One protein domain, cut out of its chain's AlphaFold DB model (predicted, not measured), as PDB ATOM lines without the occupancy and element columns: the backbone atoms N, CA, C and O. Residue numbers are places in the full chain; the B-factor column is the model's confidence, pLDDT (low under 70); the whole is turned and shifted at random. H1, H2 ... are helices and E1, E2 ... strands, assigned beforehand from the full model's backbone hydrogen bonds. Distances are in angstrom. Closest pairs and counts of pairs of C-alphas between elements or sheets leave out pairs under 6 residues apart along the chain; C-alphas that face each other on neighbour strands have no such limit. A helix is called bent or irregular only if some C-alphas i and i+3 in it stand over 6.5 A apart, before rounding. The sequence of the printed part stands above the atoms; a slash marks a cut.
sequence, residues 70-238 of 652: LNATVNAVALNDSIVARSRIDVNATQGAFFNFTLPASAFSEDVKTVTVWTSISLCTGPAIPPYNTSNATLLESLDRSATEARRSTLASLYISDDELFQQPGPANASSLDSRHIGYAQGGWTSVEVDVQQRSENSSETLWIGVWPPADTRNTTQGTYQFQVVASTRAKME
ATOM      1  N   LEU A  70      -0.652   5.327 125.426       88.00
ATOM      2  CA  LEU A  70      -1.114   6.452 124.625       88.00
ATOM      3  C   LEU A  70      -1.102   7.733 125.464       88.00
ATOM      4  O   LEU A  70      -1.176   7.687 126.692       88.00
ATOM      5  N   ASN A  71      -1.001   8.887 124.804       86.50
ATOM      6  CA  ASN A  71      -1.074  10.182 125.472       86.50
ATOM      7  C   ASN A  71      -2.431  10.846 125.206       86.50
ATOM      8  O   ASN A  71      -2.571  11.637 124.274       86.50
ATOM      9  N   ALA A  72      -3.426  10.494 126.021       89.25
ATOM     10  CA  ALA A  72      -4.800  10.973 125.877       89.25
ATOM     11  C   ALA A  72      -5.062  12.359 126.506       89.25
ATOM     12  O   ALA A  72      -6.188  12.846 126.455       89.25
ATOM     13  N   THR A  73      -4.059  13.004 127.116       87.25
ATOM     14  CA  THR A  73      -4.213  14.361 127.681       87.25
ATOM     15  C   THR A  73      -4.021  15.458 126.634       87.25
ATOM     16  O   THR A  73      -4.514  16.565 126.811       87.25
ATOM     17  N   VAL A  74      -3.323  15.159 125.531       81.31
ATOM     18  CA  VAL A  74      -3.080  16.117 124.440       81.31
ATOM     19  C   VAL A  74      -4.169  16.026 123.374       81.31
ATOM     20  O   VAL A  74      -4.707  17.047 122.958       81.31
ATOM     21  N   ASN A  75      -4.494  14.807 122.937       84.31
ATOM     22  CA  ASN A  75      -5.509  14.543 121.923       84.31
ATOM     23  C   ASN A  75      -6.454  13.446 122.408       84.31
ATOM     24  O   ASN A  75      -6.005  12.480 123.026       84.31
ATOM     25  N   ALA A  76      -7.738  13.567 122.063       89.06
ATOM     26  CA  ALA A  76      -8.702  12.509 122.322       89.06
ATOM     27  C   ALA A  76      -8.317  11.234 121.554       89.06
ATOM     28  O   ALA A  76      -8.031  11.279 120.355       89.06
ATOM     29  N   VAL A  77      -8.302  10.100 122.251       93.50
ATOM     30  CA  VAL A  77      -7.926   8.798 121.687       93.50
ATOM     31  C   VAL A  77      -9.176   7.991 121.343       93.50
ATOM     32  O   VAL A  77     -10.030   7.780 122.202       93.50
ATOM     33  N   ALA A  78      -9.261   7.489 120.111       94.12
ATOM     34  CA  ALA A  78     -10.337   6.589 119.709       94.12
ATOM     35  C   ALA A  78     -10.130   5.176 120.265       94.12
ATOM     36  O   ALA A  78      -9.058   4.586 120.103       94.12
ATOM     37  N   LEU A  79     -11.158   4.644 120.925       92.44
ATOM     38  CA  LEU A  79     -11.187   3.291 121.462       92.44
ATOM     39  C   LEU A  79     -11.816   2.328 120.457       92.44
ATOM     40  O   LEU A  79     -12.829   2.632 119.828       92.44
ATOM     41  N   ASN A  80     -11.236   1.136 120.365       90.19
ATOM     42  CA  ASN A  80     -11.810   0.031 119.610       90.19
ATOM     43  C   ASN A  80     -12.669  -0.838 120.535       90.19
ATOM     44  O   ASN A  80     -12.323  -1.040 121.699       90.19
ATOM     45  N   ASP A  81     -13.761  -1.385 119.996       89.38
ATOM     46  CA  ASP A  81     -14.695  -2.230 120.750       89.38
ATOM     47  C   ASP A  81     -13.974  -3.422 121.385       89.38
ATOM     48  O   ASP A  81     -13.349  -4.232 120.699       89.38
ATOM     49  N   SER A  82     -14.091  -3.525 122.709       86.94
ATOM     50  CA  SER A  82     -13.555  -4.616 123.522       86.94
ATOM     51  C   SER A  82     -12.021  -4.725 123.507       86.94
ATOM     52  O   SER A  82     -11.477  -5.770 123.874       86.94
ATOM     53  N   ILE A  83     -11.312  -3.657 123.115       85.25
ATOM     54  CA  ILE A  83      -9.845  -3.575 123.152       85.25
ATOM     55  C   ILE A  83      -9.405  -2.641 124.281       85.25
ATOM     56  O   ILE A  83      -9.829  -1.490 124.368       85.25
ATOM     57  N   VAL A  84      -8.509  -3.138 125.133       87.19
ATOM     58  CA  VAL A  84      -7.920  -2.365 126.231       87.19
ATOM     59  C   VAL A  84      -6.885  -1.375 125.688       87.19
ATOM     60  O   VAL A  84      -5.969  -1.759 124.960       87.19
ATOM     61  N   ALA A  85      -6.983  -0.112 126.097       88.88
ATOM     62  CA  ALA A  85      -5.980   0.923 125.861       88.88
ATOM     63  C   ALA A  85      -5.366   1.383 127.190       88.88
ATOM     64  O   ALA A  85      -6.039   1.386 128.216       88.88
ATOM     65  N   ARG A  86      -4.096   1.805 127.192       91.31
ATOM     66  CA  ARG A  86      -3.435   2.400 128.368       91.31
ATOM     67  C   ARG A  86      -3.078   3.853 128.119       91.31
ATOM     68  O   ARG A  86      -2.672   4.206 127.017       91.31
ATOM     69  N   SER A  87      -3.179   4.673 129.155       93.62
ATOM     70  CA  SER A  87      -2.778   6.079 129.132       93.62
ATOM     71  C   SER A  87      -2.185   6.494 130.475       93.62
ATOM     72  O   SER A  87      -2.133   5.712 131.431       93.62
ATOM     73  N   ARG A  88      -1.695   7.729 130.533       93.69
ATOM     74  CA  ARG A  88      -1.173   8.363 131.739       93.69
ATOM     75  C   ARG A  88      -1.880   9.676 132.016       93.69
ATOM     76  O   ARG A  88      -2.320  10.353 131.091       93.69
ATOM     77  N   ILE A  89      -1.959  10.018 133.293       93.25
ATOM     78  CA  ILE A  89      -2.432  11.313 133.758       93.25
ATOM     79  C   ILE A  89      -1.649  11.722 134.998       93.25
ATOM     80  O   ILE A  89      -1.477  10.932 135.928       93.25
ATOM     81  N   ASP A  90      -1.134  12.946 134.994       91.50
ATOM     82  CA  ASP A  90      -0.430  13.476 136.154       91.50
ATOM     83  C   ASP A  90      -1.418  13.783 137.277       91.50
ATOM     84  O   ASP A  90      -2.548  14.213 137.049       91.50
ATOM     85  N   VAL A  91      -0.986  13.560 138.514       88.31
ATOM     86  CA  VAL A  91      -1.829  13.748 139.703       88.31
ATOM     87  C   VAL A  91      -2.273  15.209 139.845       88.31
ATOM     88  O   VAL A  91      -3.374  15.479 140.309       88.31
ATOM     89  N   ASN A  92      -1.437  16.154 139.411       87.75
ATOM     90  CA  ASN A  92      -1.713  17.592 139.418       87.75
ATOM     91  C   ASN A  92      -2.233  18.118 138.067       87.75
ATOM     92  O   ASN A  92      -2.231  19.333 137.850       87.75
ATOM     93  N   ALA A  93      -2.633  17.233 137.149       87.06
ATOM     94  CA  ALA A  93      -3.112  17.644 135.840       87.06
ATOM     95  C   ALA A  93      -4.354  18.537 135.971       87.06
ATOM     96  O   ALA A  93      -5.322  18.205 136.654       87.06
ATOM     97  N   THR A  94      -4.341  19.670 135.269       86.38
ATOM     98  CA  THR A  94      -5.494  20.580 135.172       86.38
ATOM     99  C   THR A  94      -6.472  20.169 134.071       86.38
ATOM    100  O   THR A  94      -7.509  20.804 133.900       86.38
ATOM    101  N   GLN A  95      -6.125  19.142 133.291       89.88
ATOM    102  CA  GLN A  95      -6.922  18.589 132.202       89.88
ATOM    103  C   GLN A  95      -7.030  17.070 132.360       89.88
ATOM    104  O   GLN A  95      -6.091  16.422 132.825       89.88
ATOM    105  N   GLY A  96      -8.179  16.522 131.971       92.62
ATOM    106  CA  GLY A  96      -8.416  15.084 131.928       92.62
ATOM    107  C   GLY A  96      -7.691  14.395 130.769       92.62
ATOM    108  O   GLY A  96      -7.164  15.031 129.858       92.62
ATOM    109  N   ALA A  97      -7.699  13.068 130.797       96.31
ATOM    110  CA  ALA A  97      -7.359  12.226 129.661       96.31
ATOM    111  C   ALA A  97      -8.651  11.856 128.922       96.31
ATOM    112  O   ALA A  97      -9.573  11.312 129.535       96.31
ATOM    113  N   PHE A  98      -8.721  12.151 127.625       96.81
ATOM    114  CA  PHE A  98      -9.957  12.065 126.850       96.81
ATOM    115  C   PHE A  98      -9.926  10.939 125.820       96.81
ATOM    116  O   PHE A  98      -8.934  10.723 125.121       96.81
ATOM    117  N   PHE A  99     -11.052  10.247 125.694       96.88
ATOM    118  CA  PHE A  99     -11.253   9.167 124.742       96.88
ATOM    119  C   PHE A  99     -12.597   9.327 124.040       96.88
ATOM    120  O   PHE A  99     -13.516   9.946 124.576       96.88
ATOM    121  N   ASN A 100     -12.717   8.748 122.850       96.19
ATOM    122  CA  ASN A 100     -13.998   8.605 122.176       96.19
ATOM    123  C   ASN A 100     -14.235   7.151 121.763       96.19
ATOM    124  O   ASN A 100     -13.298   6.390 121.527       96.19
ATOM    125  N   PHE A 101     -15.500   6.758 121.733       96.25
ATOM    126  CA  PHE A 101     -15.928   5.431 121.324       96.25
ATOM    127  C   PHE A 101     -17.120   5.567 120.385       96.25
ATOM    128  O   PHE A 101     -18.199   5.988 120.801       96.25
ATOM    129  N   THR A 102     -16.911   5.253 119.110       95.19
ATOM    130  CA  THR A 102     -17.930   5.425 118.071       95.19
ATOM    131  C   THR A 102     -18.618   4.102 117.773       95.19
ATOM    132  O   THR A 102     -17.994   3.138 117.328       95.19
ATOM    133  N   LEU A 103     -19.931   4.085 117.972       92.75
ATOM    134  CA  LEU A 103     -20.823   3.019 117.551       92.75
ATOM    135  C   LEU A 103     -21.109   3.187 116.057       92.75
ATOM    136  O   LEU A 103     -21.684   4.206 115.662       92.75
ATOM    137  N   PRO A 104     -20.729   2.225 115.198       92.31
ATOM    138  CA  PRO A 104     -21.100   2.292 113.794       92.31
ATOM    139  C   PRO A 104     -22.621   2.174 113.650       92.31
ATOM    140  O   PRO A 104     -23.274   1.526 114.464       92.31
ATOM    141  N   ALA A 105     -23.184   2.716 112.569       88.38
ATOM    142  CA  ALA A 105     -24.614   2.588 112.273       88.38
ATOM    143  C   ALA A 105     -25.099   1.122 112.272       88.38
ATOM    144  O   ALA A 105     -26.230   0.844 112.649       88.38
ATOM    145  N   SER A 106     -24.216   0.180 111.915       88.06
ATOM    146  CA  SER A 106     -24.476  -1.264 111.934       88.06
ATOM    147  C   SER A 106     -24.634  -1.874 113.330       88.06
ATOM    148  O   SER A 106     -24.992  -3.042 113.431       88.06
ATOM    149  N   ALA A 107     -24.309  -1.140 114.399       85.94
ATOM    150  CA  ALA A 107     -24.567  -1.575 115.770       85.94
ATOM    151  C   ALA A 107     -26.061  -1.486 116.129       85.94
ATOM    152  O   ALA A 107     -26.498  -2.140 117.072       85.94
ATOM    153  N   PHE A 108     -26.831  -0.706 115.367       88.50
ATOM    154  CA  PHE A 108     -28.267  -0.526 115.536       88.50
ATOM    155  C   PHE A 108     -29.031  -1.336 114.483       88.50
ATOM    156  O   PHE A 108     -28.568  -1.514 113.355       88.50
ATOM    157  N   SER A 109     -30.215  -1.828 114.842       83.81
ATOM    158  CA  SER A 109     -31.133  -2.514 113.926       83.81
ATOM    159  C   SER A 109     -32.538  -1.913 114.023       83.81
ATOM    160  O   SER A 109     -32.820  -1.142 114.939       83.81
ATOM    161  N   GLU A 110     -33.436  -2.262 113.093       75.00
ATOM    162  CA  GLU A 110     -34.833  -1.790 113.135       75.00
ATOM    163  C   GLU A 110     -35.513  -2.105 114.481       75.00
ATOM    164  O   GLU A 110     -36.264  -1.276 115.001       75.00
ATOM    165  N   ASP A 111     -35.173  -3.255 115.075       77.81
ATOM    166  CA  ASP A 111     -35.689  -3.717 116.367       77.81
ATOM    167  C   ASP A 111     -34.860  -3.226 117.571       77.81
ATOM    168  O   ASP A 111     -35.371  -3.162 118.691       77.81
ATOM    169  N   VAL A 112     -33.584  -2.870 117.371       79.62
ATOM    170  CA  VAL A 112     -32.643  -2.470 118.431       79.62
ATOM    171  C   VAL A 112     -32.103  -1.070 118.149       79.62
ATOM    172  O   VAL A 112     -31.075  -0.889 117.498       79.62
ATOM    173  N   LYS A 113     -32.799  -0.063 118.688       86.06
ATOM    174  CA  LYS A 113     -32.402   1.357 118.604       86.06
ATOM    175  C   LYS A 113     -31.530   1.834 119.767       86.06
ATOM    176  O   LYS A 113     -31.046   2.963 119.737       86.06
ATOM    177  N   THR A 114     -31.333   0.982 120.770       91.69
ATOM    178  CA  THR A 114     -30.544   1.277 121.966       91.69
ATOM    179  C   THR A 114     -29.464   0.223 122.129       91.69
ATOM    180  O   THR A 114     -29.770  -0.969 122.134       91.69
ATOM    181  N   VAL A 115     -28.214   0.658 122.281       91.81
ATOM    182  CA  VAL A 115     -27.059  -0.212 122.513       91.81
ATOM    183  C   VAL A 115     -26.421   0.166 123.841       91.81
ATOM    184  O   VAL A 115     -26.045   1.318 124.049       91.81
ATOM    185  N   THR A 116     -26.275  -0.811 124.726       94.00
ATOM    186  CA  THR A 116     -25.575  -0.632 125.998       94.00
ATOM    187  C   THR A 116     -24.067  -0.698 125.773       94.00
ATOM    188  O   THR A 116     -23.558  -1.637 125.158       94.00
ATOM    189  N   VAL A 117     -23.344   0.301 126.276       95.44
ATOM    190  CA  VAL A 117     -21.880   0.344 126.259       95.44
ATOM    191  C   VAL A 117     -21.355   0.264 127.684       95.44
ATOM    192  O   VAL A 117     -21.645   1.117 128.525       95.44
ATOM    193  N   TRP A 118     -20.518  -0.738 127.941       95.69
ATOM    194  CA  TRP A 118     -19.773  -0.863 129.187       95.69
ATOM    195  C   TRP A 118     -18.409  -0.222 129.025       95.69
ATOM    196  O   TRP A 118     -17.617  -0.648 128.188       95.69
ATOM    197  N   THR A 119     -18.116   0.769 129.859       96.31
ATOM    198  CA  THR A 119     -16.784   1.368 129.950       96.31
ATOM    199  C   THR A 119     -16.205   1.093 131.329       96.31
ATOM    200  O   THR A 119     -16.894   1.256 132.338       96.31
ATOM    201  N   SER A 120     -14.946   0.680 131.406       95.75
ATOM    202  CA  SER A 120     -14.226   0.560 132.673       95.75
ATOM    203  C   SER A 120     -12.859   1.214 132.609       95.75
ATOM    204  O   SER A 120     -12.253   1.335 131.542       95.75
ATOM    205  N   ILE A 121     -12.389   1.650 133.776       95.94
ATOM    206  CA  ILE A 121     -11.009   2.076 133.979       95.94
ATOM    207  C   ILE A 121     -10.387   1.303 135.134       95.94
ATOM    208  O   ILE A 121     -11.043   1.038 136.142       95.94
ATOM    209  N   SER A 122      -9.098   0.998 135.007       95.31
ATOM    210  CA  SER A 122      -8.308   0.348 136.050       95.31
ATOM    211  C   SER A 122      -6.925   0.992 136.165       95.31
ATOM    212  O   SER A 122      -6.202   1.115 135.180       95.31
ATOM    213  N   LEU A 123      -6.547   1.427 137.366       94.81
ATOM    214  CA  LEU A 123      -5.285   2.117 137.638       94.81
ATOM    215  C   LEU A 123      -4.128   1.116 137.746       94.81
ATOM    216  O   LEU A 123      -4.089   0.309 138.662       94.81
ATOM    217  N   CYS A 124      -3.152   1.178 136.853       91.50
ATOM    218  CA  CYS A 124      -2.004   0.272 136.818       91.50
ATOM    219  C   CYS A 124      -0.955   0.622 137.876       91.50
ATOM    220  O   CYS A 124      -0.463  -0.240 138.594       91.50
ATOM    221  N   THR A 125      -0.602   1.903 137.956       91.06
ATOM    222  CA  THR A 125       0.408   2.429 138.877       91.06
ATOM    223  C   THR A 125       0.071   3.868 139.231       91.06
ATOM    224  O   THR A 125      -0.698   4.533 138.533       91.06
ATOM    225  N   GLY A 126       0.662   4.358 140.312       90.00
ATOM    226  CA  GLY A 126       0.556   5.740 140.750       90.00
ATOM    227  C   GLY A 126       0.580   5.833 142.272       90.00
ATOM    228  O   GLY A 126       0.638   4.810 142.955       90.00
ATOM    229  N   PRO A 127       0.558   7.054 142.815       90.00
ATOM    230  CA  PRO A 127       0.560   7.251 144.255       90.00
ATOM    231  C   PRO A 127      -0.768   6.815 144.880       90.00
ATOM    232  O   PRO A 127      -1.840   7.017 144.309       90.00
ATOM    233  N   ALA A 128      -0.709   6.230 146.071       88.38
ATOM    234  CA  ALA A 128      -1.898   5.900 146.839       88.38
ATOM    235  C   ALA A 128      -2.340   7.104 147.669       88.38
ATOM    236  O   ALA A 128      -1.540   7.707 148.384       88.38
ATOM    237  N   ILE A 129      -3.625   7.443 147.586       88.62
ATOM    238  CA  ILE A 129      -4.210   8.522 148.376       88.62
ATOM    239  C   ILE A 129      -5.088   7.873 149.442       88.62
ATOM    240  O   ILE A 129      -6.112   7.271 149.105       88.62
ATOM    241  N   PRO A 130      -4.721   7.972 150.730       85.50
ATOM    242  CA  PRO A 130      -5.518   7.383 151.794       85.50
ATOM    243  C   PRO A 130      -6.954   7.923 151.763       85.50
ATOM    244  O   PRO A 130      -7.139   9.115 151.493       85.50
ATOM    245  N   PRO A 131      -7.982   7.116 152.075       85.44
ATOM    246  CA  PRO A 131      -9.352   7.603 152.196       85.44
ATOM    247  C   PRO A 131      -9.536   8.456 153.459       85.44
ATOM    248  O   PRO A 131      -8.767   8.390 154.421       85.44
ATOM    249  N   TYR A 132     -10.559   9.310 153.474       85.31
ATOM    250  CA  TYR A 132     -10.909  10.083 154.668       85.31
ATOM    251  C   TYR A 132     -11.483   9.189 155.771       85.31
ATOM    252  O   TYR A 132     -12.267   8.278 155.500       85.31
ATOM    253  N   ASN A 133     -11.157   9.497 157.032       84.31
ATOM    254  CA  ASN A 133     -11.857   8.907 158.168       84.31
ATOM    255  C   ASN A 133     -13.253   9.530 158.284       84.31
ATOM    256  O   ASN A 133     -13.471  10.501 159.007       84.31
ATOM    257  N   THR A 134     -14.206   8.953 157.562       82.62
ATOM    258  CA  THR A 134     -15.593   9.426 157.507       82.62
ATOM    259  C   THR A 134     -16.375   9.228 158.802       82.62
ATOM    260  O   THR A 134     -17.516   9.666 158.886       82.62
ATOM    261  N   SER A 135     -15.805   8.544 159.794       81.50
ATOM    262  CA  SER A 135     -16.417   8.409 161.118       81.50
ATOM    263  C   SER A 135     -16.158   9.637 161.998       81.50
ATOM    264  O   SER A 135     -16.778   9.781 163.048       81.50
ATOM    265  N   ASN A 136     -15.248  10.531 161.591       86.25
ATOM    266  CA  ASN A 136     -14.958  11.769 162.303       86.25
ATOM    267  C   ASN A 136     -15.822  12.926 161.766       86.25
ATOM    268  O   ASN A 136     -15.515  13.505 160.725       86.25
ATOM    269  N   ALA A 137     -16.871  13.293 162.505       85.88
ATOM    270  CA  ALA A 137     -17.783  14.373 162.125       85.88
ATOM    271  C   ALA A 137     -17.092  15.747 162.017       85.88
ATOM    272  O   ALA A 137     -17.374  16.490 161.082       85.88
ATOM    273  N   THR A 138     -16.136  16.051 162.904       90.94
ATOM    274  CA  THR A 138     -15.401  17.335 162.881       90.94
ATOM    275  C   THR A 138     -14.558  17.497 161.617       90.94
ATOM    276  O   THR A 138     -14.445  18.590 161.070       90.94
ATOM    277  N   LEU A 139     -14.007  16.389 161.110       88.00
ATOM    278  CA  LEU A 139     -13.257  16.377 159.861       88.00
ATOM    279  C   LEU A 139     -14.176  16.650 158.666       88.00
ATOM    280  O   LEU A 139     -13.827  17.454 157.810       88.00
ATOM    281  N   LEU A 140     -15.349  16.016 158.618       88.12
ATOM    282  CA  LEU A 140     -16.313  16.227 157.533       88.12
ATOM    283  C   LEU A 140     -16.838  17.668 157.497       88.12
ATOM    284  O   LEU A 140     -16.920  18.250 156.420       88.12
ATOM    285  N   GLU A 141     -17.111  18.255 158.664       90.12
ATOM    286  CA  GLU A 141     -17.512  19.661 158.786       90.12
ATOM    287  C   GLU A 141     -16.407  20.606 158.292       90.12
ATOM    288  O   GLU A 141     -16.679  21.529 157.531       90.12
ATOM    289  N   SER A 142     -15.141  20.328 158.626       91.19
ATOM    290  CA  SER A 142     -14.009  21.135 158.144       91.19
ATOM    291  C   SER A 142     -13.781  21.058 156.628       91.19
ATOM    292  O   SER A 142     -13.215  21.980 156.047       91.19
ATOM    293  N   LEU A 143     -14.203  19.962 155.991       88.31
ATOM    294  CA  LEU A 143     -14.070  19.749 154.547       88.31
ATOM    295  C   LEU A 143     -15.261  20.293 153.754       88.31
ATOM    296  O   LEU A 143     -15.191  20.282 152.526       88.31
ATOM    297  N   ASP A 144     -16.337  20.702 154.436       91.50
ATOM    298  CA  ASP A 144     -17.631  21.057 153.840       91.50
ATOM    299  C   ASP A 144     -18.137  19.985 152.855       91.50
ATOM    300  O   ASP A 144     -18.539  20.256 151.723       91.50
ATOM    301  N   ARG A 145     -18.014  18.711 153.255       88.25
ATOM    302  CA  ARG A 145     -18.337  17.549 152.411       88.25
ATOM    303  C   ARG A 145     -19.053  16.469 153.196       88.25
ATOM    304  O   ARG A 145     -18.703  16.154 154.334       88.25
ATOM    305  N   SER A 146     -19.994  15.799 152.539       90.56
ATOM    306  CA  SER A 146     -20.541  14.544 153.048       90.56
ATOM    307  C   SER A 146     -19.467  13.448 153.099       90.56
ATOM    308  O   SER A 146     -18.459  13.482 152.387       90.56
ATOM    309  N   ALA A 147     -19.706  12.403 153.898       86.19
ATOM    310  CA  ALA A 147     -18.834  11.228 153.957       86.19
ATOM    311  C   ALA A 147     -18.572  10.606 152.569       86.19
ATOM    312  O   ALA A 147     -17.462  10.153 152.282       86.19
ATOM    313  N   THR A 148     -19.584  10.595 151.698       87.69
ATOM    314  CA  THR A 148     -19.489  10.045 150.341       87.69
ATOM    315  C   THR A 148     -18.632  10.924 149.435       87.69
ATOM    316  O   THR A 148     -17.774  10.405 148.726       87.69
ATOM    317  N   GLU A 149     -18.818  12.242 149.472       89.50
ATOM    318  CA  GLU A 149     -18.023  13.190 148.676       89.50
ATOM    319  C   GLU A 149     -16.565  13.218 149.124       89.50
ATOM    320  O   GLU A 149     -15.664  13.189 148.285       89.50
ATOM    321  N   ALA A 150     -16.319  13.184 150.436       88.94
ATOM    322  CA  ALA A 150     -14.973  13.081 150.984       88.94
ATOM    323  C   ALA A 150     -14.264  11.819 150.459       88.94
ATOM    324  O   ALA A 150     -13.161  11.915 149.924       88.94
ATOM    325  N   ARG A 151     -14.913  10.647 150.507       87.75
ATOM    326  CA  ARG A 151     -14.349   9.400 149.948       87.75
ATOM    327  C   ARG A 151     -14.115   9.473 148.442       87.75
ATOM    328  O   ARG A 151     -13.073   9.040 147.977       87.75
ATOM    329  N   ARG A 152     -15.071  10.006 147.680       91.31
ATOM    330  CA  ARG A 152     -14.962  10.130 146.216       91.31
ATOM    331  C   ARG A 152     -13.835  11.061 145.794       91.31
ATOM    332  O   ARG A 152     -13.200  10.817 144.778       91.31
ATOM    333  N   SER A 153     -13.558  12.097 146.582       91.25
ATOM    334  CA  SER A 153     -12.532  13.083 146.244       91.25
ATOM    335  C   SER A 153     -11.103  12.550 146.241       91.25
ATOM    336  O   SER A 153     -10.258  13.116 145.558       91.25
ATOM    337  N   THR A 154     -10.845  11.445 146.942       91.12
ATOM    338  CA  THR A 154      -9.535  10.784 146.973       91.12
ATOM    339  C   THR A 154      -9.388   9.706 145.896       91.12
ATOM    340  O   THR A 154      -8.431   8.943 145.943       91.12
ATOM    341  N   LEU A 155     -10.343   9.582 144.965       93.19
ATOM    342  CA  LEU A 155     -10.363   8.547 143.928       93.19
ATOM    343  C   LEU A 155     -10.287   9.173 142.537       93.19
ATOM    344  O   LEU A 155     -10.866  10.231 142.298       93.19
ATOM    345  N   ALA A 156      -9.624   8.484 141.608       94.50
ATOM    346  CA  ALA A 156      -9.697   8.834 140.194       94.50
ATOM    347  C   ALA A 156     -11.131   8.629 139.691       94.50
ATOM    348  O   ALA A 156     -11.828   7.711 140.140       94.50
ATOM    349  N   SER A 157     -11.571   9.470 138.765       95.88
ATOM    350  CA  SER A 157     -12.954   9.477 138.295       95.88
ATOM    351  C   SER A 157     -13.055   9.289 136.787       95.88
ATOM    352  O   SER A 157     -12.183   9.690 136.015       95.88
ATOM    353  N   LEU A 158     -14.142   8.636 136.390       97.38
ATOM    354  CA  LEU A 158     -14.541   8.371 135.016       97.38
ATOM    355  C   LEU A 158     -15.823   9.152 134.745       97.38
ATOM    356  O   LEU A 158     -16.790   8.989 135.482       97.38
ATOM    357  N   TYR A 159     -15.843   9.959 133.694       97.38
ATOM    358  CA  TYR A 159     -17.026  10.679 133.230       97.38
ATOM    359  C   TYR A 159     -17.333  10.267 131.800       97.38
ATOM    360  O   TYR A 159     -16.424  10.211 130.971       97.38
ATOM    361  N   ILE A 160     -18.605  10.012 131.504       97.00
ATOM    362  CA  ILE A 160     -19.060   9.656 130.159       97.00
ATOM    363  C   ILE A 160     -20.155  10.624 129.720       97.00
ATOM    364  O   ILE A 160     -21.028  10.993 130.506       97.00
ATOM    365  N   SER A 161     -20.096  11.043 128.461       95.25
ATOM    366  CA  SER A 161     -21.144  11.816 127.810       95.25
ATOM    367  C   SER A 161     -21.503  11.204 126.464       95.25
ATOM    368  O   SER A 161     -20.633  10.860 125.670       95.25
ATOM    369  N   ASP A 162     -22.796  11.094 126.215       91.19
ATOM    370  CA  ASP A 162     -23.425  10.752 124.944       91.19
ATOM    371  C   ASP A 162     -23.884  12.004 124.174       91.19
ATOM    372  O   ASP A 162     -24.637  11.906 123.204       91.19
ATOM    373  N   ASP A 163     -23.443  13.193 124.602       88.81
ATOM    374  CA  ASP A 163     -23.782  14.475 123.995       88.81
ATOM    375  C   ASP A 163     -22.572  15.105 123.293       88.81
ATOM    376  O   ASP A 163     -21.499  15.292 123.868       88.81
ATOM    377  N   GLU A 164     -22.765  15.487 122.032       85.75
ATOM    378  CA  GLU A 164     -21.759  16.148 121.202       85.75
ATOM    379  C   GLU A 164     -21.360  17.528 121.732       85.75
ATOM    380  O   GLU A 164     -20.287  18.021 121.382       85.75
ATOM    381  N   LEU A 165     -22.191  18.147 122.578       88.44
ATOM    382  CA  LEU A 165     -21.857  19.399 123.261       88.44
ATOM    383  C   LEU A 165     -20.802  19.205 124.361       88.44
ATOM    384  O   LEU A 165     -20.108  20.157 124.721       88.44
ATOM    385  N   PHE A 166     -20.646  17.983 124.877       90.38
ATOM    386  CA  PHE A 166     -19.774  17.666 126.006       90.38
ATOM    387  C   PHE A 166     -18.703  16.633 125.626       90.38
ATOM    388  O   PHE A 166     -18.527  15.617 126.293       90.38
ATOM    389  N   GLN A 167     -17.913  16.945 124.592       92.38
ATOM    390  CA  GLN A 167     -16.847  16.063 124.076       92.38
ATOM    391  C   GLN A 167     -15.682  15.826 125.048       92.38
ATOM    392  O   GLN A 167     -14.877  14.913 124.876       92.38
ATOM    393  N   GLN A 168     -15.580  16.668 126.075       93.19
ATOM    394  CA  GLN A 168     -14.590  16.580 127.143       93.19
ATOM    395  C   GLN A 168     -15.315  16.527 128.492       93.19
ATOM    396  O   GLN A 168     -15.360  17.529 129.213       93.19
ATOM    397  N   PRO A 169     -15.948  15.391 128.834       95.31
ATOM    398  CA  PRO A 169     -16.677  15.276 130.084       95.31
ATOM    399  C   PRO A 169     -15.707  15.274 131.273       95.31
ATOM    400  O   PRO A 169     -14.584  14.763 131.211       95.31
ATOM    401  N   GLY A 170     -16.131  15.880 132.377       94.44
ATOM    402  CA  GLY A 170     -15.277  16.061 133.543       94.44
ATOM    403  C   GLY A 170     -15.960  16.786 134.698       94.44
ATOM    404  O   GLY A 170     -17.151  17.094 134.613       94.44
ATOM    405  N   PRO A 171     -15.206  17.106 135.766       92.44
ATOM    406  CA  PRO A 171     -15.738  17.710 136.986       92.44
ATOM    407  C   PRO A 171     -16.503  19.019 136.754       92.44
ATOM    408  O   PRO A 171     -17.527  19.241 137.393       92.44
ATOM    409  N   ALA A 172     -16.046  19.862 135.822       90.75
ATOM    410  CA  ALA A 172     -16.681  21.148 135.517       90.75
ATOM    411  C   ALA A 172     -18.092  21.003 134.914       90.75
ATOM    412  O   ALA A 172     -18.923  21.894 135.068       90.75
ATOM    413  N   ASN A 173     -18.372  19.866 134.275       91.25
ATOM    414  CA  ASN A 173     -19.610  19.604 133.543       91.25
ATOM    415  C   ASN A 173     -20.444  18.532 134.264       91.25
ATOM    416  O   ASN A 173     -21.486  18.119 133.767       91.25
ATOM    417  N   ALA A 174     -19.980  18.049 135.423       89.44
ATOM    418  CA  ALA A 174     -20.534  16.886 136.108       89.44
ATOM    419  C   ALA A 174     -22.008  17.065 136.498       89.44
ATOM    420  O   ALA A 174     -22.755  16.095 136.499       89.44
ATOM    421  N   SER A 175     -22.440  18.297 136.786       89.50
ATOM    422  CA  SER A 175     -23.842  18.625 137.078       89.50
ATOM    423  C   SER A 175     -24.774  18.505 135.870       89.50
ATOM    424  O   SER A 175     -25.986  18.443 136.045       89.50
ATOM    425  N   SER A 176     -24.220  18.526 134.657       90.44
ATOM    426  CA  SER A 176     -24.960  18.402 133.398       90.44
ATOM    427  C   SER A 176     -25.002  16.964 132.876       90.44
ATOM    428  O   SER A 176     -25.745  16.691 131.940       90.44
ATOM    429  N   LEU A 177     -24.224  16.053 133.469       89.75
ATOM    430  CA  LEU A 177     -24.208  14.630 133.131       89.75
ATOM    431  C   LEU A 177     -25.176  13.852 134.033       89.75
ATOM    432  O   LEU A 177     -25.403  14.231 135.184       89.75
ATOM    433  N   ASP A 178     -25.708  12.724 133.548       90.81
ATOM    434  CA  ASP A 178     -26.391  11.772 134.430       90.81
ATOM    435  C   ASP A 178     -25.384  11.278 135.480       90.81
ATOM    436  O   ASP A 178     -24.280  10.835 135.161       90.81
ATOM    437  N   SER A 179     -25.773  11.325 136.752       89.69
ATOM    438  CA  SER A 179     -24.988  10.784 137.865       89.69
ATOM    439  C   SER A 179     -24.557   9.320 137.675       89.69
ATOM    440  O   SER A 179     -23.533   8.923 138.228       89.69
ATOM    441  N   ARG A 180     -25.303   8.526 136.888       92.25
ATOM    442  CA  ARG A 180     -24.961   7.141 136.519       92.25
ATOM    443  C   ARG A 180     -23.805   7.052 135.526       92.25
ATOM    444  O   ARG A 180     -23.140   6.024 135.492       92.25
ATOM    445  N   HIS A 181     -23.528   8.120 134.780       94.81
ATOM    446  CA  HIS A 181     -22.415   8.205 133.830       94.81
ATOM    447  C   HIS A 181     -21.087   8.606 134.501       94.81
ATOM    448  O   HIS A 181     -20.101   8.893 133.816       94.81
ATOM    449  N   ILE A 182     -21.053   8.646 135.840       96.12
ATOM    450  CA  ILE A 182     -19.881   9.024 136.632       96.12
ATOM    451  C   ILE A 182     -19.447   7.848 137.513       96.12
ATOM    452  O   ILE A 182     -20.175   7.411 138.405       96.12
ATOM    453  N   GLY A 183     -18.227   7.368 137.293       95.88
ATOM    454  CA  GLY A 183     -17.581   6.314 138.071       95.88
ATOM    455  C   GLY A 183     -16.450   6.852 138.947       95.88
ATOM    456  O   GLY A 183     -15.796   7.833 138.597       95.88
ATOM    457  N   TYR A 184     -16.181   6.186 140.069       95.88
ATOM    458  CA  TYR A 184     -15.068   6.505 140.970       95.88
ATOM    459  C   TYR A 184     -14.271   5.237 141.251       95.88
ATOM    460  O   TYR A 184     -14.841   4.248 141.711       95.88
ATOM    461  N   ALA A 185     -12.965   5.265 140.982       94.81
ATOM    462  CA  ALA A 185     -12.083   4.102 140.972       94.81
ATOM    463  C   ALA A 185     -11.743   3.578 142.382       94.81
ATOM    464  O   ALA A 185     -10.603   3.666 142.840       94.81
ATOM    465  N   GLN A 186     -12.731   3.038 143.095       91.31
ATOM    466  CA  GLN A 186     -12.545   2.454 144.423       91.31
ATOM    467  C   GLN A 186     -11.734   1.153 144.332       91.31
ATOM    468  O   GLN A 186     -12.079   0.244 143.582       91.31
ATOM    469  N   GLY A 187     -10.641   1.058 145.097       90.38
ATOM    470  CA  GLY A 187      -9.693  -0.052 144.953       90.38
ATOM    471  C   GLY A 187      -8.943  -0.026 143.614       90.38
ATOM    472  O   GLY A 187      -8.390  -1.045 143.211       90.38
ATOM    473  N   GLY A 188      -8.943   1.115 142.914       93.38
ATOM    474  CA  GLY A 188      -8.239   1.314 141.653       93.38
ATOM    475  C   GLY A 188      -9.010   0.862 140.412       93.38
ATOM    476  O   GLY A 188      -8.406   0.780 139.346       93.38
ATOM    477  N   TRP A 189     -10.315   0.591 140.511       95.50
ATOM    478  CA  TRP A 189     -11.165   0.257 139.363       95.50
ATOM    479  C   TRP A 189     -12.568   0.857 139.478       95.50
ATOM    480  O   TRP A 189     -13.113   0.984 140.572       95.50
ATOM    481  N   THR A 190     -13.164   1.217 138.341       96.25
ATOM    482  CA  THR A 190     -14.593   1.546 138.235       96.25
ATOM    483  C   THR A 190     -15.117   1.189 136.854       96.25
ATOM    484  O   THR A 190     -14.370   1.185 135.877       96.25
ATOM    485  N   SER A 191     -16.424   0.958 136.758       95.31
ATOM    486  CA  SER A 191     -17.123   0.784 135.490       95.31
ATOM    487  C   SER A 191     -18.418   1.586 135.475       95.31
ATOM    488  O   SER A 191     -19.046   1.777 136.515       95.31
ATOM    489  N   VAL A 192     -18.769   2.074 134.292       96.19
ATOM    490  CA  VAL A 192     -19.970   2.840 133.983       96.19
ATOM    491  C   VAL A 192     -20.656   2.178 132.792       96.19
ATOM    492  O   VAL A 192     -19.995   1.738 131.848       96.19
ATOM    493  N   GLU A 193     -21.977   2.106 132.858       95.38
ATOM    494  CA  GLU A 193     -22.843   1.569 131.814       95.38
ATOM    495  C   GLU A 193     -23.702   2.705 131.261       95.38
ATOM    496  O   GLU A 193     -24.300   3.455 132.037       95.38
ATOM    497  N   VAL A 194     -23.722   2.846 129.936       95.31
ATOM    498  CA  VAL A 194     -24.489   3.882 129.234       95.31
ATOM    499  C   VAL A 194     -25.311   3.241 128.128       95.31
ATOM    500  O   VAL A 194     -24.764   2.543 127.276       95.31
ATOM    501  N   ASP A 195     -26.612   3.512 128.124       93.75
ATOM    502  CA  ASP A 195     -27.520   3.115 127.052       93.75
ATOM    503  C   ASP A 195     -27.546   4.200 125.974       93.75
ATOM    504  O   ASP A 195     -28.107   5.276 126.176       93.75
ATOM    505  N   VAL A 196     -26.944   3.920 124.818       91.94
ATOM    506  CA  VAL A 196     -26.854   4.872 123.705       91.94
ATOM    507  C   VAL A 196     -28.009   4.652 122.744       91.94
ATOM    508  O   VAL A 196     -28.155   3.567 122.180       91.94
ATOM    509  N   GLN A 197     -28.819   5.688 122.542       90.38
ATOM    510  CA  GLN A 197     -29.933   5.670 121.595       90.38
ATOM    511  C   GLN A 197     -29.515   6.264 120.253       90.38
ATOM    512  O   GLN A 197     -28.915   7.337 120.207       90.38
ATOM    513  N   GLN A 198     -29.881   5.597 119.160       89.50
ATOM    514  CA  GLN A 198     -29.655   6.123 117.818       89.50
ATOM    515  C   GLN A 198     -30.519   7.370 117.575       89.50
ATOM    516  O   GLN A 198     -31.749   7.305 117.645       89.50
ATOM    517  N   ARG A 199     -29.883   8.508 117.268       86.25
ATOM    518  CA  ARG A 199     -30.569   9.799 117.084       86.25
ATOM    519  C   ARG A 199     -31.222   9.929 115.713       86.25
ATOM    520  O   ARG A 199     -32.262  10.573 115.583       86.25
ATOM    521  N   SER A 200     -30.625   9.321 114.690       86.56
ATOM    522  CA  SER A 200     -31.147   9.317 113.323       86.56
ATOM    523  C   SER A 200     -30.895   7.984 112.625       86.56
ATOM    524  O   SER A 200     -29.915   7.299 112.895       86.56
ATOM    525  N   GLU A 201     -31.779   7.582 111.716       83.50
ATOM    526  CA  GLU A 201     -31.605   6.314 111.005       83.50
ATOM    527  C   GLU A 201     -30.281   6.294 110.231       83.50
ATOM    528  O   GLU A 201     -29.934   7.251 109.537       83.50
ATOM    529  N   ASN A 202     -29.545   5.188 110.353       84.44
ATOM    530  CA  ASN A 202     -28.214   5.006 109.774       84.44
ATOM    531  C   ASN A 202     -27.137   6.002 110.266       84.44
ATOM    532  O   ASN A 202     -26.113   6.144 109.593       84.44
ATOM    533  N   SER A 203     -27.305   6.657 111.427       87.88
ATOM    534  CA  SER A 203     -26.208   7.403 112.067       87.88
ATOM    535  C   SER A 203     -25.337   6.536 112.967       87.88
ATOM    536  O   SER A 203     -25.793   5.567 113.581       87.88
ATOM    537  N   SER A 204     -24.061   6.913 113.030       91.06
ATOM    538  CA  SER A 204     -23.147   6.506 114.092       91.06
ATOM    539  C   SER A 204     -23.339   7.405 115.305       91.06
ATOM    540  O   SER A 204     -23.462   8.618 115.143       91.06
ATOM    541  N   GLU A 205     -23.258   6.833 116.497       93.88
ATOM    542  CA  GLU A 205     -23.308   7.582 117.754       93.88
ATOM    543  C   GLU A 205     -21.942   7.507 118.437       93.88
ATOM    544  O   GLU A 205     -21.291   6.463 118.410       93.88
ATOM    545  N   THR A 206     -21.476   8.607 119.028       94.44
ATOM    546  CA  THR A 206     -20.163   8.653 119.689       94.44
ATOM    547  C   THR A 206     -20.315   8.950 121.169       94.44
ATOM    548  O   THR A 206     -20.950   9.930 121.551       94.44
ATOM    549  N   LEU A 207     -19.679   8.119 121.990       95.50
ATOM    550  CA  LEU A 207     -19.482   8.372 123.407       95.50
ATOM    551  C   LEU A 207     -18.160   9.092 123.635       95.50
ATOM    552  O   LEU A 207     -17.117   8.687 123.120       95.50
ATOM    553  N   TRP A 208     -18.210  10.121 124.465       96.19
ATOM    554  CA  TRP A 208     -17.063  10.874 124.939       96.19
ATOM    555  C   TRP A 208     -16.744  10.448 126.361       96.19
ATOM    556  O   TRP A 208     -17.630  10.346 127.207       96.19
ATOM    557  N   ILE A 209     -15.473  10.179 126.629       97.44
ATOM    558  CA  ILE A 209     -15.010   9.606 127.889       97.44
ATOM    559  C   ILE A 209     -13.888  10.488 128.430       97.44
ATOM    560  O   ILE A 209     -12.941  10.812 127.718       97.44
ATOM    561  N   GLY A 210     -13.980  10.864 129.701       96.88
ATOM    562  CA  GLY A 210     -12.991  11.675 130.398       96.88
ATOM    563  C   GLY A 210     -12.537  10.987 131.676       96.88
ATOM    564  O   GLY A 210     -13.351  10.677 132.545       96.88
ATOM    565  N   VAL A 211     -11.232  10.768 131.804       97.19
ATOM    566  CA  VAL A 211     -10.603  10.221 133.011       97.19
ATOM    567  C   VAL A 211      -9.847  11.334 133.718       97.19
ATOM    568  O   VAL A 211      -9.043  12.028 133.097       97.19
ATOM    569  N   TRP A 212     -10.100  11.500 135.011       96.06
ATOM    570  CA  TRP A 212      -9.554  12.598 135.807       96.06
ATOM    571  C   TRP A 212      -8.797  12.083 137.031       96.06
ATOM    572  O   TRP A 212      -9.165  11.042 137.592       96.06
ATOM    573  N   PRO A 213      -7.735  12.793 137.460       93.38
ATOM    574  CA  PRO A 213      -7.057  12.456 138.694       93.38
ATOM    575  C   PRO A 213      -7.980  12.748 139.894       93.38
ATOM    576  O   PRO A 213      -8.970  13.475 139.763       93.38
ATOM    577  N   PRO A 214      -7.663  12.197 141.074       92.19
ATOM    578  CA  PRO A 214      -8.337  12.535 142.322       92.19
ATOM    579  C   PRO A 214      -8.415  14.049 142.547       92.19
ATOM    580  O   PRO A 214      -7.432  14.764 142.361       92.19
ATOM    581  N   ALA A 215      -9.581  14.539 142.976       89.50
ATOM    582  CA  ALA A 215      -9.789  15.962 143.258       89.50
ATOM    583  C   ALA A 215      -8.976  16.445 144.471       89.50
ATOM    584  O   ALA A 215      -8.654  17.625 144.580       89.50
ATOM    585  N   ASP A 216      -8.683  15.535 145.396       85.19
ATOM    586  CA  ASP A 216      -7.816  15.765 146.538       85.19
ATOM    587  C   ASP A 216      -6.595  14.851 146.452       85.19
ATOM    588  O   ASP A 216      -6.707  13.626 146.510       85.19
ATOM    589  N   THR A 217      -5.430  15.479 146.338       78.25
ATOM    590  CA  THR A 217      -4.124  14.845 146.152       78.25
ATOM    591  C   THR A 217      -3.236  14.976 147.384       78.25
ATOM    592  O   THR A 217      -2.010  14.927 147.291       78.25
ATOM    593  N   ARG A 218      -3.840  15.159 148.568       79.62
ATOM    594  CA  ARG A 218      -3.139  15.315 149.847       79.62
ATOM    595  C   ARG A 218      -1.936  14.384 149.989       79.62
ATOM    596  O   ARG A 218      -1.999  13.185 149.721       79.62
ATOM    597  N   ASN A 219      -0.838  14.973 150.453       68.94
ATOM    598  CA  ASN A 219       0.455  14.315 150.640       68.94
ATOM    599  C   ASN A 219       1.104  13.782 149.347       68.94
ATOM    600  O   ASN A 219       2.085  13.051 149.431       68.94
ATOM    601  N   THR A 220       0.601  14.172 148.169       70.56
ATOM    602  CA  THR A 220       1.087  13.717 146.863       70.56
ATOM    603  C   THR A 220       1.031  14.851 145.830       70.56
ATOM    604  O   THR A 220       0.069  15.001 145.081       70.56
ATOM    605  N   THR A 221       2.083  15.667 145.753       61.41
ATOM    606  CA  THR A 221       2.186  16.749 144.751       61.41
ATOM    607  C   THR A 221       2.938  16.343 143.483       61.41
ATOM    608  O   THR A 221       2.939  17.093 142.508       61.41
ATOM    609  N   GLN A 222       3.579  15.172 143.480       75.25
ATOM    610  CA  GLN A 222       4.352  14.644 142.358       75.25
ATOM    611  C   GLN A 222       3.978  13.181 142.123       75.25
ATOM    612  O   GLN A 222       3.956  12.383 143.059       75.25
ATOM    613  N   GLY A 223       3.674  12.836 140.874       84.31
ATOM    614  CA  GLY A 223       3.341  11.476 140.469       84.31
ATOM    615  C   GLY A 223       2.466  11.443 139.222       84.31
ATOM    616  O   GLY A 223       1.744  12.396 138.925       84.31
ATOM    617  N   THR A 224       2.515  10.316 138.524       90.50
ATOM    618  CA  THR A 224       1.715  10.054 137.328       90.50
ATOM    619  C   THR A 224       0.952   8.759 137.546       90.50
ATOM    620  O   THR A 224       1.554   7.731 137.865       90.50
ATOM    621  N   TYR A 225      -0.367   8.796 137.372       91.69
ATOM    622  CA  TYR A 225      -1.163   7.584 137.273       91.69
ATOM    623  C   TYR A 225      -1.018   7.009 135.875       91.69
ATOM    624  O   TYR A 225      -1.253   7.699 134.885       91.69
ATOM    625  N   GLN A 226      -0.676   5.730 135.785       93.75
ATOM    626  CA  GLN A 226      -0.919   4.953 134.579       93.75
ATOM    627  C   GLN A 226      -2.217   4.186 134.783       93.75
ATOM    628  O   GLN A 226      -2.409   3.575 135.829       93.75
ATOM    629  N   PHE A 227      -3.098   4.193 133.794       94.00
ATOM    630  CA  PHE A 227      -4.363   3.474 133.854       94.00
ATOM    631  C   PHE A 227      -4.662   2.812 132.517       94.00
ATOM    632  O   PHE A 227      -4.117   3.199 131.479       94.00
ATOM    633  N   GLN A 228      -5.533   1.814 132.552       93.12
ATOM    634  CA  GLN A 228      -6.142   1.233 131.371       93.12
ATOM    635  C   GLN A 228      -7.618   1.601 131.295       93.12
ATOM    636  O   GLN A 228      -8.257   1.818 132.324       93.12
ATOM    637  N   VAL A 229      -8.127   1.690 130.075       93.75
ATOM    638  CA  VAL A 229      -9.521   1.962 129.745       93.75
ATOM    639  C   VAL A 229      -9.976   0.960 128.692       93.75
ATOM    640  O   VAL A 229      -9.220   0.618 127.779       93.75
ATOM    641  N   VAL A 230     -11.208   0.487 128.818       92.25
ATOM    642  CA  VAL A 230     -11.850  -0.368 127.820       92.25
ATOM    643  C   VAL A 230     -13.314   0.022 127.695       92.25
ATOM    644  O   VAL A 230     -13.972   0.283 128.699       92.25
ATOM    645  N   ALA A 231     -13.802   0.072 126.458       93.62
ATOM    646  CA  ALA A 231     -15.208   0.254 126.123       93.62
ATOM    647  C   ALA A 231     -15.671  -0.940 125.279       93.62
ATOM    648  O   ALA A 231     -14.941  -1.384 124.390       93.62
ATOM    649  N   SER A 232     -16.850  -1.489 125.566       92.12
ATOM    650  CA  SER A 232     -17.391  -2.650 124.858       92.12
ATOM    651  C   SER A 232     -18.900  -2.555 124.689       92.12
ATOM    652  O   SER A 232     -19.603  -2.152 125.612       92.12
ATOM    653  N   THR A 233     -19.391  -2.974 123.525       91.44
ATOM    654  CA  THR A 233     -20.827  -3.187 123.245       91.44
ATOM    655  C   THR A 233     -21.252  -4.638 123.415       91.44
ATOM    656  O   THR A 233     -22.427  -4.970 123.274       91.44
ATOM    657  N   ARG A 234     -20.294  -5.535 123.661       87.75
ATOM    658  CA  ARG A 234     -20.520  -6.984 123.638       87.75
ATOM    659  C   ARG A 234     -20.740  -7.537 125.029       87.75
ATOM    660  O   ARG A 234     -21.592  -8.397 125.218       87.75
ATOM    661  N   ALA A 235     -19.935  -7.076 125.980       88.94
ATOM    662  CA  ALA A 235     -20.013  -7.511 127.359       88.94
ATOM    663  C   ALA A 235     -19.276  -6.546 128.287       88.94
ATOM    664  O   ALA A 235     -18.416  -5.763 127.883       88.94
ATOM    665  N   LYS A 236     -19.547  -6.684 129.581       91.00
ATOM    666  CA  LYS A 236     -18.747  -6.051 130.621       91.00
ATOM    667  C   LYS A 236     -17.380  -6.741 130.717       91.00
ATOM    668  O   LYS A 236     -17.269  -7.820 131.290       91.00
ATOM    669  N   MET A 237     -16.351  -6.114 130.145       89.31
ATOM    670  CA  MET A 237     -15.002  -6.692 130.031       89.31
ATOM    671  C   MET A 237     -14.323  -6.922 131.387       89.31
ATOM    672  O   MET A 237     -13.689  -7.951 131.592       89.31
ATOM    673  N   GLU A 238     -14.489  -5.993 132.325       92.06
ATOM    674  CA  GLU A 238     -13.961  -6.088 133.687       92.06
ATOM    675  C   GLU A 238     -15.109  -5.928 134.682       92.06
ATOM    676  O   GLU A 238     -15.944  -5.029 134.539       92.06
TER     677      GLU A 238
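AT A GLANCE: This is residues 70 to 238 of the 652 residues of the protein "Calcium channel subunit mid1 protein" of Pseudozyma antarctica (UniProt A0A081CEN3). Two antiparallel sheets of four strands lie face to face as a sandwich, their strands running nearly along one another, wound as a jelly roll, one long hairpin folded over both sheets in four nested pairs. H3 covers part of the outside of the sheet E2 E7 E4 E5, while H1 and H2 lie beyond one end of the sandwich, with H1 farthest out. The printed part has 169 residues, with three named helices and eight named strands in the order E1 E2 E3 H1 H2 E4 H3 E5 E6 E7 E8; the class is mixed, helices and strands, though under half of the residues, 79, are in named elements. The other sheet runs E1 E8 E3 E6. The whole is compact, with a radius of gyration of the C-alphas of 16.8 A, yet elongated in outline, spanning 57 by 31 by 27 A.

HOW THE PARTS SIT: One sheet of the sandwich holds E1, residues 85 to 90, E8, residues 224 to 232, E3, residues 114 to 125, and E6, residues 189 to 197, in that order, and is strongly twisted, its C-alphas lying up to 7.8 A off the best plane through all of them. E1 and E8 are antiparallel at 146 degrees, with N 87 and O 227 within hydrogen-bond range at 2.9 A. E8 and E3 are antiparallel at 157 degrees, with N 120 and O 230 at 2.9 A. E3 and E6 are antiparallel at 160 degrees, with N 117 and O 194 at 2.8 A. The second sheet runs E2, residues 97 to 103, E7, residues 205 to 212, E4, residues 157 to 161, and E5, residues 182 to 184. Its antiparallel pairs include N 99 and O 209 at 2.8 A for E2 and E7, N 159 and O 210 at 2.8 A for E7 and E4, and N 158 and O 183 at 2.9 A for E4 and E5. The two sheets make the sandwich with best planes 11 degrees apart and 75 pairs of C-alphas within 10 A. Between them, the closest C-alphas of E5 and E6 are those of Gly 183 and Thr 190, 5.6 A apart. H3, residues 171 to 176, is on the second sheet at a height over the sheet of 9.4 A, over E4 and slantwise to the strands at 45 degrees on the local plane. Its closest C-alphas with E4 are those of Ala 174 and Tyr 159, 7.7 A apart. H3 is irregular, with C-alphas 172 and 175 7.8 A apart. H1, residues 137 to 143, and H2, residues 147 to 153, only just touch, only at the corner by their link, with 3 pairs of C-alphas within 8 A, the closest being Leu 140 and Ala 147 at 6.6 A. Every O i to N i+4 pair is within hydrogen-bond range in H1 and H2; in H3 0 of 2 are, beside 2 of 3 O i to N i+3 pairs.

IN THESE COORDINATES: E1 begins at C-alpha 85, (-5.980, 0.923, 125.861). E3 is the longest strand, 35.3 A, and E6, E8 and E7 measure 26.4, 26.1 and 23.2 A. E2 is 20.3 A, E1 17.2 A, E4 13.5 A and E5 7.0 A. H1, H2 and H3 are 10.0, 10.1 and 9.9 A long. H1 begins at C-alpha 137, (-17.783, 14.373, 162.125), and E8 ends at C-alpha 232, (-17.391, -2.650, 124.858).

THE WHOLE: The two C-alphas farthest apart, those of Glu 110 and Thr 138, are 56.7 A apart. The printed part has no cut. The links E3 to H1 and E7 to E8 are long, with 11 residues each. Residues 70 to 84 hold no named element, but residues 77 to 78 pair in parallel with residues 99 to 100 of E2. The mean pLDDT of the printed part is 90.2, with residues 219 and 221 under 70.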